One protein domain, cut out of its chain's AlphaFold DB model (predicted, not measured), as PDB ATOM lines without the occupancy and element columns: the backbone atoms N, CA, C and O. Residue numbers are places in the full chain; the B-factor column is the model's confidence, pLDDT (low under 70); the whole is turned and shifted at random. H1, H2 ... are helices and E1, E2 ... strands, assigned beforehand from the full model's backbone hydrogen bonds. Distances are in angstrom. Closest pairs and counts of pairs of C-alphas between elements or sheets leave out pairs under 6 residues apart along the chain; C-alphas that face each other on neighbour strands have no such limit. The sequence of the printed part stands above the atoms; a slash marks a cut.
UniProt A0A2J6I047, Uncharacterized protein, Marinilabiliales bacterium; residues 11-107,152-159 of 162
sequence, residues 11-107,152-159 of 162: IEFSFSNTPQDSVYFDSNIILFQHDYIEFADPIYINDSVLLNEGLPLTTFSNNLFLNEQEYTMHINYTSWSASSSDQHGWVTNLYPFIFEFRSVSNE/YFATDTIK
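AT A GLANCE: This is residues 11 to 107 and 152 to 159 of the 162 residues of an uncharacterized protein of Marinilabiliales bacterium (UniProt A0A2J6I047). A twisted sheet of E2, E3, E4, E8 and E9 makes one wall, with the two-stranded ribbon E1-E5 over part of it and the short helix H1 at the E4 end. The hairpin E6-E7 reaches out at one end and makes much of the length. The printed part has 105 residues, mostly strand, with the order E1 E2 E3 H1 E4 E5 E6 E7 E8 E9; neighbour strands are antiparallel. It is only just compact, close to loose, with a radius of gyration of the C-alphas of 15.4 A and spans of 52 by 25 by 22 A.

IN THESE COORDINATES: Find C-alpha 24 at (34.389, -29.131, -2.474); from there E2, residues 24 to 33, runs 29.0 A to C-alpha 33 at (40.054, -43.168, 22.270). Its sheet also holds E3, residues 36 to 39, E4, residues 59 to 61, E8, residues 97 to 104 and 21.3 A long, and E9, residues 152 to 158 and 16.8 A long. Look next for E1, residues 11 to 16, 16.8 A, and E5, residues 70 to 78, 26.3 A. H1 is residues 48 to 53, E6 residues 82 to 85, and E7 residues 88 to 92, with C-alpha 92 at (33.826, -52.574, 16.564).

HOW THE PARTS SIT: Start at E2, which has three neighbours. E3, beside residues 29 to 33, and E4, beside residues 24 to 26, lie on one side of it; E8 lies on the other side. N 31 and O 38 of the hairpin E2-E3 are 2.7 A apart, N 25 and O 60 of E2 and E4 2.8 A, and N 28 and O 100 of E2 and E8 2.8 A. On the other side of E8 is the edge strand E9, where N 99 and O 156 are 2.9 A apart. H1 only grazes this sheet with residues 49 to 53; its closest C-alphas to E4, those of Glu 53 and Phe 60, are 6.3 A apart. In H1 every O i to N i+4 pair is within hydrogen-bond range. E5 is near E2, and its neighbour E1 runs antiparallel at 155 degrees, with N 13 and O 73 3.1 A apart. Residues 41 to 42 pair with residues 77 to 78 of E5. In the hairpin E6-E7, N 83 and O 91 are 2.9 A apart; E6 is apart from E2.

THE WHOLE: The two C-alphas farthest apart, those of Gln 20 and Asp 86, are 52.7 A from each other. Residues 108 to 151 are not printed, and C-alphas 107 and 152 are 16.3 A apart across that cut, which lies in the link from E8 to E9. Of the links that are printed whole, none is long. The mean pLDDT of the printed part is 90.5, and residues 86 to 88 are under 70.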
ATOM      1  N   ILE A  11      28.392 -43.367   9.904       93.19
ATOM      2  CA  ILE A  11      27.677 -42.104  10.048       93.19
ATOM      3  C   ILE A  11      26.866 -41.838   8.785       93.19
ATOM      4  O   ILE A  11      27.317 -42.105   7.672       93.19
ATOM      5  N   GLU A  12      25.680 -41.280   8.981       95.12
ATOM      6  CA  GLU A  12      24.840 -40.753   7.916       95.12
ATOM      7  C   GLU A  12      24.515 -39.303   8.254       95.12
ATOM      8  O   GLU A  12      24.157 -38.987   9.393       95.12
ATOM      9  N   PHE A  13      24.685 -38.409   7.286       94.38
ATOM     10  CA  PHE A  13      24.383 -36.996   7.465       94.38
ATOM     11  C   PHE A  13      23.918 -36.374   6.152       94.38
ATOM     12  O   PHE A  13      24.382 -36.739   5.072       94.38
ATOM     13  N   SER A  14      23.014 -35.403   6.261       95.25
ATOM     14  CA  SER A  14      22.500 -34.634   5.130       95.25
ATOM     15  C   SER A  14      23.000 -33.199   5.199       95.25
ATOM     16  O   SER A  14      23.108 -32.619   6.282       95.25
ATOM     17  N   PHE A  15      23.297 -32.610   4.047       93.69
ATOM     18  CA  PHE A  15      23.742 -31.224   3.946       93.69
ATOM     19  C   PHE A  15      23.210 -30.569   2.675       93.69
ATOM     20  O   PHE A  15      22.936 -31.231   1.674       93.69
ATOM     21  N   SER A  16      23.078 -29.245   2.723       91.81
ATOM     22  CA  SER A  16      22.665 -28.460   1.566       91.81
ATOM     23  C   SER A  16      23.815 -28.297   0.573       91.81
ATOM     24  O   SER A  16      24.957 -28.034   0.950       91.81
ATOM     25  N   ASN A  17      23.483 -28.397  -0.706       91.50
ATOM     26  CA  ASN A  17      24.353 -28.109  -1.834       91.50
ATOM     27  C   ASN A  17      23.937 -26.780  -2.479       91.50
ATOM     28  O   ASN A  17      22.767 -26.399  -2.447       91.50
ATOM     29  N   THR A  18      24.890 -26.073  -3.085       88.12
ATOM     30  CA  THR A  18      24.594 -24.930  -3.956       88.12
ATOM     31  C   THR A  18      24.557 -25.439  -5.394       88.12
ATOM     32  O   THR A  18      25.615 -25.764  -5.936       88.12
ATOM     33  N   PRO A  19      23.369 -25.571  -6.020       84.44
ATOM     34  CA  PRO A  19      23.290 -26.139  -7.354       84.44
ATOM     35  C   PRO A  19      24.064 -25.289  -8.362       84.44
ATOM     36  O   PRO A  19      24.068 -24.065  -8.256       84.44
ATOM     37  N   GLN A  20      24.637 -25.936  -9.377       83.94
ATOM     38  CA  GLN A  20      25.387 -25.317 -10.486       83.94
ATOM     39  C   GLN A  20      26.776 -24.761 -10.136       83.94
ATOM     40  O   GLN A  20      27.582 -24.591 -11.052       83.94
ATOM     41  N   ASP A  21      27.096 -24.565  -8.857       89.25
ATOM     42  CA  ASP A  21      28.437 -24.186  -8.417       89.25
ATOM     43  C   ASP A  21      29.277 -25.430  -8.120       89.25
ATOM     44  O   ASP A  21      28.838 -26.347  -7.424       89.25
ATOM     45  N   SER A  22      30.510 -25.467  -8.634       92.19
ATOM     46  CA  SER A  22      31.460 -26.513  -8.256       92.19
ATOM     47  C   SER A  22      32.000 -26.202  -6.866       92.19
ATOM     48  O   SER A  22      32.697 -25.203  -6.666       92.19
ATOM     49  N   VAL A  23      31.648 -27.049  -5.904       93.88
ATOM     50  CA  VAL A  23      32.075 -26.919  -4.510       93.88
ATOM     51  C   VAL A  23      32.721 -28.209  -4.027       93.88
ATOM     52  O   VAL A  23      32.451 -29.305  -4.528       93.88
ATOM     53  N   TYR A  24      33.593 -28.054  -3.037       95.06
ATOM     54  CA  TYR A  24      34.389 -29.131  -2.474       95.06
ATOM     55  C   TYR A  24      34.152 -29.208  -0.972       95.06
ATOM     56  O   TYR A  24      33.966 -28.190  -0.293       95.06
ATOM     57  N   PHE A  25      34.192 -30.426  -0.454       95.75
ATOM     58  CA  PHE A  25      33.925 -30.730   0.939       95.75
ATOM     59  C   PHE A  25      34.985 -31.661   1.512       95.75
ATOM     60  O   PHE A  25      35.663 -32.394   0.789       95.75
ATOM     61  N   ASP A  26      35.110 -31.630   2.832       95.81
ATOM     62  CA  ASP A  26      35.923 -32.555   3.607       95.81
ATOM     63  C   ASP A  26      35.171 -32.917   4.887       95.81
ATOM     64  O   ASP A  26      34.629 -32.037   5.565       95.81
ATOM     65  N   SER A  27      35.123 -34.204   5.217       95.19
ATOM     66  CA  SER A  27      34.484 -34.685   6.443       95.19
ATOM     67  C   SER A  27      35.479 -35.445   7.311       95.19
ATOM     68  O   SER A  27      36.226 -36.285   6.823       95.19
ATOM     69  N   ASN A  28      35.519 -35.132   8.603       94.25
ATOM     70  CA  ASN A  28      36.443 -35.740   9.554       94.25
ATOM     71  C   ASN A  28      35.661 -36.330  10.728       94.25
ATOM     72  O   ASN A  28      34.795 -35.672  11.304       94.25
ATOM     73  N   ILE A  29      35.997 -37.565  11.095       94.75
ATOM     74  CA  ILE A  29      35.487 -38.237  12.290       94.75
ATOM     75  C   ILE A  29      36.648 -38.304  13.276       94.75
ATOM     76  O   ILE A  29      37.632 -39.000  13.036       94.75
ATOM     77  N   ILE A  30      36.553 -37.543  14.358       94.56
ATOM     78  CA  ILE A  30      37.616 -37.381  15.348       94.56
ATOM     79  C   ILE A  30      37.221 -38.169  16.595       94.56
ATOM     80  O   ILE A  30      36.368 -37.730  17.364       94.56
ATOM     81  N   LEU A  31      37.815 -39.342  16.779       93.81
ATOM     82  CA  LEU A  31      37.546 -40.268  17.875       93.81
ATOM     83  C   LEU A  31      38.308 -39.862  19.142       93.81
ATOM     84  O   LEU A  31      39.500 -39.556  19.091       93.81
ATOM     85  N   PHE A  32      37.642 -39.938  20.294       91.69
ATOM     86  CA  PHE A  32      38.273 -39.856  21.614       91.69
ATOM     87  C   PHE A  32      38.506 -41.264  22.161       91.69
ATOM     88  O   PHE A  32      37.659 -41.830  22.861       91.69
ATOM     89  N   GLN A  33      39.659 -41.839  21.822       86.88
ATOM     90  CA  GLN A  33      40.054 -43.168  22.270       86.88
ATOM     91  C   GLN A  33      40.869 -43.068  23.561       86.88
ATOM     92  O   GLN A  33      42.049 -42.728  23.544       86.88
ATOM     93  N   HIS A  34      40.245 -43.396  24.694       81.88
ATOM     94  CA  HIS A  34      40.888 -43.333  26.011       81.88
ATOM     95  C   HIS A  34      41.523 -41.952  26.282       81.88
ATOM     96  O   HIS A  34      40.790 -40.991  26.510       81.88
ATOM     97  N   ASP A  35      42.857 -41.858  26.230       85.81
ATOM     98  CA  ASP A  35      43.640 -40.655  26.535       85.81
ATOM     99  C   ASP A  35      44.188 -39.939  25.282       85.81
ATOM    100  O   ASP A  35      44.945 -38.972  25.409       85.81
ATOM    101  N   TYR A  36      43.844 -40.391  24.070       86.75
ATOM    102  CA  TYR A  36      44.290 -39.768  22.821       86.75
ATOM    103  C   TYR A  36      43.147 -39.518  21.830       86.75
ATOM    104  O   TYR A  36      42.046 -40.060  21.931       86.75
ATOM    105  N   ILE A  37      43.429 -38.629  20.878       90.12
ATOM    106  CA  ILE A  37      42.533 -38.260  19.785       90.12
ATOM    107  C   ILE A  37      43.057 -38.903  18.505       90.12
ATOM    108  O   ILE A  37      44.253 -38.821  18.223       90.12
ATOM    109  N   GLU A  38      42.162 -39.500  17.725       91.25
ATOM    110  CA  GLU A  38      42.493 -40.159  16.464       91.25
ATOM    111  C   GLU A  38      41.486 -39.791  15.372       91.25
ATOM    112  O   GLU A  38      40.312 -39.559  15.650       91.25
ATOM    113  N   PHE A  39      41.940 -39.730  14.121       91.25
ATOM    114  CA  PHE A  39      41.047 -39.601  12.972       91.25
ATOM    115  C   PHE A  39      40.613 -40.996  12.533       91.25
ATOM    116  O   PHE A  39      41.461 -41.852  12.306       91.25
ATOM    117  N   ALA A  40      39.307 -41.227  12.422       92.75
ATOM    118  CA  ALA A  40      38.812 -42.496  11.917       92.75
ATOM    119  C   ALA A  40      39.084 -42.620  10.415       92.75
ATOM    120  O   ALA A  40      38.843 -41.677   9.655       92.75
ATOM    121  N   ASP A  41      39.503 -43.807   9.990       91.94
ATOM    122  CA  ASP A  41      39.690 -44.105   8.575       91.94
ATOM    123  C   ASP A  41      38.377 -44.582   7.940       91.94
ATOM    124  O   ASP A  41      37.672 -45.416   8.531       91.94
ATOM    125  N   PRO A  42      38.037 -44.099   6.729       93.88
ATOM    126  CA  PRO A  42      36.917 -44.635   5.979       93.88
ATOM    127  C   PRO A  42      37.242 -46.059   5.516       93.88
ATOM    128  O   PRO A  42      38.318 -46.341   4.988       93.88
ATOM    129  N   ILE A  43      36.283 -46.965   5.665       92.44
ATOM    130  CA  ILE A  43      36.396 -48.362   5.227       92.44
ATOM    131  C   ILE A  43      35.168 -48.731   4.407       92.44
ATOM    132  O   ILE A  43      34.133 -48.102   4.560       92.44
ATOM    133  N   TYR A  44      35.239 -49.760   3.558       91.56
ATOM    134  CA  TYR A  44      34.070 -50.272   2.817       91.56
ATOM    135  C   TYR A  44      33.195 -49.163   2.201       91.56
ATOM    136  O   TYR A  44      31.979 -49.116   2.416       91.56
ATOM    137  N   ILE A  45      33.836 -48.236   1.486       93.69
ATOM    138  CA  ILE A  45      33.174 -47.080   0.880       93.69
ATOM    139  C   ILE A  45      32.122 -47.577  -0.113       93.69
ATOM    140  O   ILE A  45      32.435 -48.313  -1.049       93.69
ATOM    141  N   ASN A  46      30.873 -47.180   0.110       94.25
ATOM    142  CA  ASN A  46      29.723 -47.535  -0.721       94.25
ATOM    143  C   ASN A  46      28.909 -46.314  -1.178       94.25
ATOM    144  O   ASN A  46      27.973 -46.471  -1.960       94.25
ATOM    145  N   ASP A  47      29.263 -45.118  -0.709       96.38
ATOM    146  CA  ASP A  47      28.681 -43.863  -1.161       96.38
ATOM    147  C   ASP A  47      29.155 -43.538  -2.585       96.38
ATOM    148  O   ASP A  47      30.354 -43.561  -2.877       96.38
ATOM    149  N   SER A  48      28.211 -43.247  -3.483       95.94
ATOM    150  CA  SER A  48      28.486 -43.026  -4.909       95.94
ATOM    151  C   SER A  48      29.438 -41.855  -5.165       95.94
ATOM    152  O   SER A  48      30.243 -41.920  -6.096       95.94
ATOM    153  N   VAL A  49      29.374 -40.796  -4.352       96.50
ATOM    154  CA  VAL A  49      30.251 -39.623  -4.464       96.50
ATOM    155  C   VAL A  49      31.669 -40.000  -4.079       96.50
ATOM    156  O   VAL A  49      32.591 -39.766  -4.858       96.50
ATOM    157  N   LEU A  50      31.844 -40.650  -2.929       96.38
ATOM    158  CA  LEU A  50      33.168 -41.080  -2.471       96.38
ATOM    159  C   LEU A  50      33.785 -42.134  -3.404       96.38
ATOM    160  O   LEU A  50      34.977 -42.076  -3.704       96.38
ATOM    161  N   LEU A  51      32.974 -43.053  -3.944       96.00
ATOM    162  CA  LEU A  51      33.417 -44.013  -4.963       96.00
ATOM    163  C   LEU A  51      33.930 -43.316  -6.231       96.00
ATOM    164  O   LEU A  51      34.928 -43.749  -6.806       96.00
ATOM    165  N   ASN A  52      33.280 -42.232  -6.656       96.25
ATOM    166  CA  ASN A  52      33.690 -41.459  -7.828       96.25
ATOM    167  C   ASN A  52      34.998 -40.679  -7.617       96.25
ATOM    168  O   ASN A  52      35.733 -40.452  -8.577       96.25
ATOM    169  N   GLU A  53      35.328 -40.297  -6.380       95.62
ATOM    170  CA  GLU A  53      36.611 -39.652  -6.065       95.62
ATOM    171  C   GLU A  53      37.812 -40.600  -6.227       95.62
ATOM    172  O   GLU A  53      38.932 -40.153  -6.519       95.62
ATOM    173  N   GLY A  54      37.572 -41.909  -6.080       93.25
ATOM    174  CA  GLY A  54      38.528 -42.976  -6.384       93.25
ATOM    175  C   GLY A  54      39.687 -43.112  -5.392       93.25
ATOM    176  O   GLY A  54      40.667 -43.791  -5.694       93.25
ATOM    177  N   LEU A  55      39.598 -42.468  -4.226       93.50
ATOM    178  CA  LEU A  55      40.571 -42.552  -3.136       93.50
ATOM    179  C   LEU A  55      39.832 -42.869  -1.829       93.50
ATOM    180  O   LEU A  55      38.695 -42.425  -1.675       93.50
ATOM    181  N   PRO A  56      40.452 -43.574  -0.867       92.75
ATOM    182  CA  PRO A  56      39.863 -43.814   0.448       92.75
ATOM    183  C   PRO A  56      39.989 -42.565   1.331       92.75
ATOM    184  O   PRO A  56      40.617 -42.567   2.385       92.75
ATOM    185  N   LEU A  57      39.422 -41.464   0.848       95.00
ATOM    186  CA  LEU A  57      39.351 -40.178   1.513       95.00
ATOM    187  C   LEU A  57      37.890 -39.762   1.629       95.00
ATOM    188  O   LEU A  57      37.047 -40.111   0.808       95.00
ATOM    189  N   THR A  58      37.627 -38.935   2.623       96.00
ATOM    190  CA  THR A  58      36.342 -38.283   2.879       96.00
ATOM    191  C   THR A  58      36.309 -36.839   2.357       96.00
ATOM    192  O   THR A  58      35.460 -36.037   2.754       96.00
ATOM    193  N   THR A  59      37.247 -36.516   1.457       96.31
ATOM    194  CA  THR A  59      37.368 -35.255   0.722       96.31
ATOM    195  C   THR A  59      36.785 -35.440  -0.681       96.31
ATOM    196  O   THR A  59      37.260 -36.298  -1.426       96.31
ATOM    197  N   PHE A  60      35.784 -34.646  -1.063       96.62
ATOM    198  CA  PHE A  60      35.008 -34.875  -2.286       96.62
ATOM    199  C   PHE A  60      34.480 -33.594  -2.935       96.62
ATOM    200  O   PHE A  60      34.449 -32.524  -2.328       96.62
ATOM    201  N   SER A  61      34.058 -33.717  -4.189       96.12
ATOM    202  CA  SER A  61      33.394 -32.679  -4.978       96.12
ATOM    203  C   SER A  61      31.897 -32.961  -5.129       96.12
ATOM    204  O   SER A  61      31.457 -34.108  -5.062       96.12
ATOM    205  N   ASN A  62      31.098 -31.927  -5.399       95.75
ATOM    206  CA  ASN A  62      29.660 -32.086  -5.647       95.75
ATOM    207  C   ASN A  62      29.285 -32.517  -7.076       95.75
ATOM    208  O   ASN A  62      28.116 -32.467  -7.451       95.75
ATOM    209  N   ASN A  63      30.251 -32.950  -7.890       94.00
ATOM    210  CA  ASN A  63      30.058 -33.172  -9.326       94.00
ATOM    211  C   ASN A  63      28.925 -34.159  -9.664       94.00
ATOM    212  O   ASN A  63      28.240 -33.975 -10.668       94.00
ATOM    213  N   LEU A  64      28.707 -35.189  -8.838       94.62
ATOM    214  CA  LEU A  64      27.649 -36.180  -9.072       94.62
ATOM    215  C   LEU A  64      26.246 -35.718  -8.659       94.62
ATOM    216  O   LEU A  64      25.270 -36.307  -9.112       94.62
ATOM    217  N   PHE A  65      26.139 -34.662  -7.854       93.69
ATOM    218  CA  PHE A  65      24.870 -34.119  -7.355       93.69
ATOM    219  C   PHE A  65      24.763 -32.604  -7.599       93.69
ATOM    220  O   PHE A  65      24.058 -31.885  -6.896       93.69
ATOM    221  N   LEU A  66      25.427 -32.101  -8.648       92.75
ATOM    222  CA  LEU A  66      25.517 -30.670  -8.977       92.75
ATOM    223  C   LEU A  66      24.146 -29.990  -9.153       92.75
ATOM    224  O   LEU A  66      24.022 -28.787  -8.951       92.75
ATOM    225  N   ASN A  67      23.122 -30.747  -9.549       91.56
ATOM    226  CA  ASN A  67      21.765 -30.239  -9.782       91.56
ATOM    227  C   ASN A  67      20.819 -30.455  -8.591       91.56
ATOM    228  O   ASN A  67      19.638 -30.113  -8.677       91.56
ATOM    229  N   GLU A  68      21.314 -31.034  -7.501       92.19
ATOM    230  CA  GLU A  68      20.537 -31.344  -6.306       92.19
ATOM    231  C   GLU A  68      20.752 -30.261  -5.247       92.19
ATOM    232  O   GLU A  68      21.818 -29.651  -5.169       92.19
ATOM    233  N   GLN A  69      19.720 -29.987  -4.446       92.44
ATOM    234  CA  GLN A  69      19.784 -28.989  -3.369       92.44
ATOM    235  C   GLN A  69      20.295 -29.570  -2.054       92.44
ATOM    236  O   GLN A  69      20.765 -28.826  -1.199       92.44
ATOM    237  N   GLU A  70      20.204 -30.883  -1.887       94.62
ATOM    238  CA  GLU A  70      20.623 -31.597  -0.690       94.62
ATOM    239  C   GLU A  70      21.222 -32.933  -1.104       94.62
ATOM    240  O   GLU A  70      20.801 -33.518  -2.102       94.62
ATOM    241  N   TYR A  71      22.188 -33.405  -0.327       95.81
ATOM    242  CA  TYR A  71      22.770 -34.730  -0.482       95.81
ATOM    243  C   TYR A  71      22.896 -35.389   0.890       95.81
ATOM    244  O   TYR A  71      23.208 -34.721   1.880       95.81
ATOM    245  N   THR A  72      22.659 -36.698   0.940       96.94
ATOM    246  CA  THR A  72      22.871 -37.522   2.132       96.94
ATOM    247  C   THR A  72      24.073 -38.411   1.892       96.94
ATOM    248  O   THR A  72      24.064 -39.219   0.965       96.94
ATOM    249  N   MET A  73      25.090 -38.264   2.734       96.50
ATOM    250  CA  MET A  73      26.322 -39.035   2.652       96.50
ATOM    251  C   MET A  73      26.361 -40.114   3.726       96.50
ATOM    252  O   MET A  73      25.992 -39.874   4.877       96.50
ATOM    253  N   HIS A  74      26.874 -41.280   3.341       96.19
ATOM    254  CA  HIS A  74      27.074 -42.416   4.230       96.19
ATOM    255  C   HIS A  74      28.558 -42.797   4.308       96.19
ATOM    256  O   HIS A  74      29.185 -43.110   3.296       96.19
ATOM    257  N   ILE A  75      29.128 -42.798   5.516       95.81
ATOM    258  CA  ILE A  75      30.546 -43.112   5.747       95.81
ATOM    259  C   ILE A  75      30.654 -44.234   6.771       95.81
ATOM    260  O   ILE A  75      30.416 -44.039   7.961       95.81
ATOM    261  N   ASN A  76      31.071 -45.403   6.297       94.44
ATOM    262  CA  ASN A  76      31.549 -46.493   7.140       94.44
ATOM    263  C   ASN A  76      32.968 -46.165   7.625       94.44
ATOM    264  O   ASN A  76      33.808 -45.746   6.824       94.44
ATOM    265  N   TYR A  77      33.258 -46.389   8.906       93.19
ATOM    266  CA  TYR A  77      34.579 -46.107   9.475       93.19
ATOM    267  C   TYR A  77      35.038 -47.194  10.449       93.19
ATOM    268  O   TYR A  77      34.244 -48.004  10.931       93.19
ATOM    269  N   THR A  78      36.337 -47.214  10.740       90.88
ATOM    270  CA  THR A  78      36.937 -48.086  11.758       90.88
ATOM    271  C   THR A  78      37.459 -47.271  12.937       90.88
ATOM    272  O   THR A  78      37.970 -46.168  12.761       90.88
ATOM    273  N   SER A  79      37.346 -47.822  14.148       88.38
ATOM    274  CA  SER A  79      38.071 -47.338  15.332       88.38
ATOM    275  C   SER A  79      39.337 -48.150  15.617       88.38
ATOM    276  O   SER A  79      39.955 -47.974  16.664       88.38
ATOM    277  N   TRP A  80      39.689 -49.086  14.725       86.19
ATOM    278  CA  TRP A  80      40.804 -50.030  14.882       86.19
ATOM    279  C   TRP A  80      40.737 -50.881  16.163       86.19
ATOM    280  O   TRP A  80      41.722 -51.478  16.591       86.19
ATOM    281  N   SER A  81      39.549 -50.973  16.761       86.06
ATOM    282  CA  SER A  81      39.309 -51.597  18.054       86.06
ATOM    283  C   SER A  81      38.014 -52.397  17.983       86.06
ATOM    284  O   SER A  81      36.983 -51.877  17.563       86.06
ATOM    285  N   ALA A  82      38.046 -53.668  18.377       86.75
ATOM    286  CA  ALA A  82      36.875 -54.538  18.398       86.75
ATOM    287  C   ALA A  82      36.853 -55.391  19.668       86.75
ATOM    288  O   ALA A  82      37.898 -55.722  20.233       86.75
ATOM    289  N   SER A  83      35.657 -55.751  20.121       85.31
ATOM    290  CA  SER A  83      35.436 -56.671  21.236       85.31
ATOM    291  C   SER A  83      34.304 -57.645  20.911       85.31
ATOM    292  O   SER A  83      33.526 -57.430  19.984       85.31
ATOM    293  N   SER A  84      34.234 -58.756  21.639       83.19
ATOM    294  CA  SER A  84      33.155 -59.740  21.527       83.19
ATOM    295  C   SER A  84      32.626 -60.105  22.915       83.19
ATOM    296  O   SER A  84      33.310 -59.917  23.924       83.19
ATOM    297  N   SER A  85      31.390 -60.600  22.978       74.75
ATOM    298  CA  SER A  85      30.776 -61.120  24.207       74.75
ATOM    299  C   SER A  85      29.966 -62.378  23.898       74.75
ATOM    300  O   SER A  85      29.595 -62.608  22.756       74.75
ATOM    301  N   ASP A  86      29.613 -63.182  24.901       69.81
ATOM    302  CA  ASP A  86      28.864 -64.433  24.669       69.81
ATOM    303  C   ASP A  86      27.518 -64.233  23.933       69.81
ATOM    304  O   ASP A  86      26.967 -65.177  23.371       69.81
ATOM    305  N   GLN A  87      26.980 -63.006  23.927       68.38
ATOM    306  CA  GLN A  87      25.711 -62.648  23.282       68.38
ATOM    307  C   GLN A  87      25.874 -61.934  21.931       68.38
ATOM    308  O   GLN A  87      24.910 -61.855  21.174       68.38
ATOM    309  N   HIS A  88      27.065 -61.415  21.620       66.19
ATOM    310  CA  HIS A  88      27.336 -60.647  20.404       66.19
ATOM    311  C   HIS A  88      28.677 -61.089  19.816       66.19
ATOM    312  O   HIS A  88      29.678 -61.133  20.530       66.19
ATOM    313  N   GLY A  89      28.706 -61.386  18.511       77.25
ATOM    314  CA  GLY A  89      29.954 -61.640  17.782       77.25
ATOM    315  C   GLY A  89      30.939 -60.468  17.883       77.25
ATOM    316  O   GLY A  89      30.727 -59.518  18.628       77.25
ATOM    317  N   TRP A  90      32.037 -60.504  17.136       82.19
ATOM    318  CA  TRP A  90      32.954 -59.365  17.133       82.19
ATOM    319  C   TRP A  90      32.252 -58.093  16.634       82.19
ATOM    320  O   TRP A  90      31.681 -58.062  15.546       82.19
ATOM    321  N   VAL A  91      32.295 -57.040  17.444       84.25
ATOM    322  CA  VAL A  91      31.738 -55.721  17.140       84.25
ATOM    323  C   VAL A  91      32.833 -54.681  17.342       84.25
ATOM    324  O   VAL A  91      33.596 -54.742  18.308       84.25
ATOM    325  N   THR A  92      32.922 -53.722  16.424       86.81
ATOM    326  CA  THR A  92      33.826 -52.574  16.564       86.81
ATOM    327  C   THR A  92      33.460 -51.758  17.808       86.81
ATOM    328  O   THR A  92      32.295 -51.428  18.033       86.81
ATOM    329  N   ASN A  93      34.455 -51.417  18.623       88.06
ATOM    330  CA  ASN A  93      34.274 -50.599  19.815       88.06
ATOM    331  C   ASN A  93      33.924 -49.166  19.414       88.06
ATOM    332  O   ASN A  93      34.596 -48.560  18.573       88.06
ATOM    333  N   LEU A  94      32.872 -48.628  20.028       89.12
ATOM    334  CA  LEU A  94      32.416 -47.271  19.776       89.12
ATOM    335  C   LEU A  94      33.050 -46.323  20.790       89.12
ATOM    336  O   LEU A  94      33.026 -46.572  21.995       89.12
ATOM    337  N   TYR A  95      33.571 -45.209  20.292       90.62
ATOM    338  CA  TYR A  95      34.144 -44.143  21.105       90.62
ATOM    339  C   TYR A  95      33.346 -42.858  20.891       90.62
ATOM    340  O   TYR A  95      32.811 -42.656  19.799       90.62
ATOM    341  N   PRO A  96      33.246 -41.971  21.897       92.69
ATOM    342  CA  PRO A  96      32.786 -40.609  21.663       92.69
ATOM    343  C   PRO A  96      33.595 -39.967  20.539       92.69
ATOM    344  O   PRO A  96      34.802 -40.198  20.444       92.69
ATOM    345  N   PHE A  97      32.953 -39.152  19.711       93.31
ATOM    346  CA  PHE A  97      33.632 -38.511  18.592       93.31
ATOM    347  C   PHE A  97      33.085 -37.121  18.286       93.31
ATOM    348  O   PHE A  97      31.936 -36.808  18.605       93.31
ATOM    349  N   ILE A  98      33.918 -36.285  17.667       93.88
ATOM    350  CA  ILE A  98      33.471 -35.079  16.967       93.88
ATOM    351  C   ILE A  98      33.343 -35.425  15.492       93.88
ATOM    352  O   ILE A  98      34.286 -35.929  14.881       93.88
ATOM    353  N   PHE A  99      32.187 -35.123  14.915       94.44
ATOM    354  CA  PHE A  99      32.041 -35.064  13.471       94.44
ATOM    355  C   PHE A  99      32.270 -33.627  13.009       94.44
ATOM    356  O   PHE A  99      31.625 -32.705  13.509       94.44
ATOM    357  N   GLU A 100      33.186 -33.425  12.070       94.31
ATOM    358  CA  GLU A 100      33.434 -32.127  11.450       94.31
ATOM    359  C   GLU A 100      33.181 -32.202   9.952       94.31
ATOM    360  O   GLU A 100      33.893 -32.895   9.224       94.31
ATOM    361  N   PHE A 101      32.214 -31.422   9.484       95.12
ATOM    362  CA  PHE A 101      31.931 -31.254   8.069       95.12
ATOM    363  C   PHE A 101      32.362 -29.859   7.621       95.12
ATOM    364  O   PHE A 101      31.997 -28.847   8.230       95.12
ATOM    365  N   ARG A 102      33.188 -29.795   6.578       93.94
ATOM    366  CA  ARG A 102      33.857 -28.573   6.126       93.94
ATOM    367  C   ARG A 102      33.581 -28.346   4.647       93.94
ATOM    368  O   ARG A 102      33.673 -29.276   3.850       93.94
ATOM    369  N   SER A 103      33.325 -27.094   4.281       92.94
ATOM    370  CA  SER A 103      33.512 -26.650   2.898       92.94
ATOM    371  C   SER A 103      34.977 -26.266   2.718       92.94
ATOM    372  O   SER A 103      35.574 -25.635   3.599       92.94
ATOM    373  N   VAL A 104      35.575 -26.689   1.608       93.50
ATOM    374  CA  VAL A 104      37.002 -26.515   1.337       93.50
ATOM    375  C   VAL A 104      37.221 -25.901  -0.038       93.50
ATOM    376  O   VAL A 104      36.381 -25.999  -0.930       93.50
ATOM    377  N   SER A 105      38.358 -25.233  -0.209       92.75
ATOM    378  CA  SER A 105      38.736 -24.671  -1.498       92.75
ATOM    379  C   SER A 105      39.188 -25.767  -2.468       92.75
ATOM    380  O   SER A 105      39.616 -26.851  -2.057       92.75
ATOM    381  N   ASN A 106      39.143 -25.465  -3.767       92.38
ATOM    382  CA  ASN A 106      39.636 -26.354  -4.819       92.38
ATOM    383  C   ASN A 106      41.101 -26.775  -4.580       92.38
ATOM    384  O   ASN A 106      41.490 -27.926  -4.768       92.38
ATOM    385  N   GLU A 107      41.918 -25.837  -4.104       91.00
ATOM    386  CA  GLU A 107      43.327 -26.051  -3.780       91.00
ATOM    387  C   GLU A 107      43.496 -27.068  -2.652       91.00
ATOM    388  O   GLU A 107      44.320 -27.974  -2.763       91.00
ATOM    389  N   TYR A 152      34.555 -24.370   8.579       70.50
ATOM    390  CA  TYR A 152      33.665 -25.294   9.270       70.50
ATOM    391  C   TYR A 152      32.224 -25.009   8.857       70.50
ATOM    392  O   TYR A 152      31.734 -23.897   9.049       70.50
ATOM    393  N   PHE A 153      31.572 -26.011   8.275       71.94
ATOM    394  CA  PHE A 153      30.166 -25.932   7.908       71.94
ATOM    395  C   PHE A 153      29.291 -26.414   9.067       71.94
ATOM    396  O   PHE A 153      28.352 -25.729   9.460       71.94
ATOM    397  N   ALA A 154      29.643 -27.555   9.663       79.25
ATOM    398  CA  ALA A 154      28.972 -28.096  10.838       79.25
ATOM    399  C   ALA A 154      29.950 -28.889  11.713       79.25
ATOM    400  O   ALA A 154      30.888 -29.515  11.213       79.25
ATOM    401  N   THR A 155      29.717 -28.870  13.023       85.69
ATOM    402  CA  THR A 155      30.404 -29.740  13.977       85.69
ATOM    403  C   THR A 155      29.418 -30.225  15.027       85.69
ATOM    404  O   THR A 155      28.584 -29.447  15.491       85.69
ATOM    405  N   ASP A 156      29.499 -31.504  15.381       85.00
ATOM    406  CA  ASP A 156      28.696 -32.084  16.455       85.00
ATOM    407  C   ASP A 156      29.526 -33.075  17.277       85.00
ATOM    408  O   ASP A 156      30.458 -33.702  16.770       85.00
ATOM    409  N   THR A 157      29.197 -33.202  18.562       88.06
ATOM    410  CA  THR A 157      29.814 -34.157  19.487       88.06
ATOM    411  C   THR A 157      28.845 -35.295  19.757       88.06
ATOM    412  O   THR A 157      27.833 -35.122  20.438       88.06
ATOM    413  N   ILE A 158      29.193 -36.489  19.294       87.56
ATOM    414  CA  ILE A 158      28.339 -37.667  19.385       87.56
ATOM    415  C   ILE A 158      28.903 -38.610  20.445       87.56
ATOM    416  O   ILE A 158      30.079 -38.979  20.436       87.56
ATOM    417  N   LYS A 159      28.041 -39.003  21.387       86.44
ATOM    418  CA  LYS A 159      28.339 -40.035  22.383       86.44
ATOM    419  C   LYS A 159      27.552 -41.289  22.012       86.44
ATOM    420  O   LYS A 159      26.329 -41.268  22.151       86.44
TER     421      LYS A 159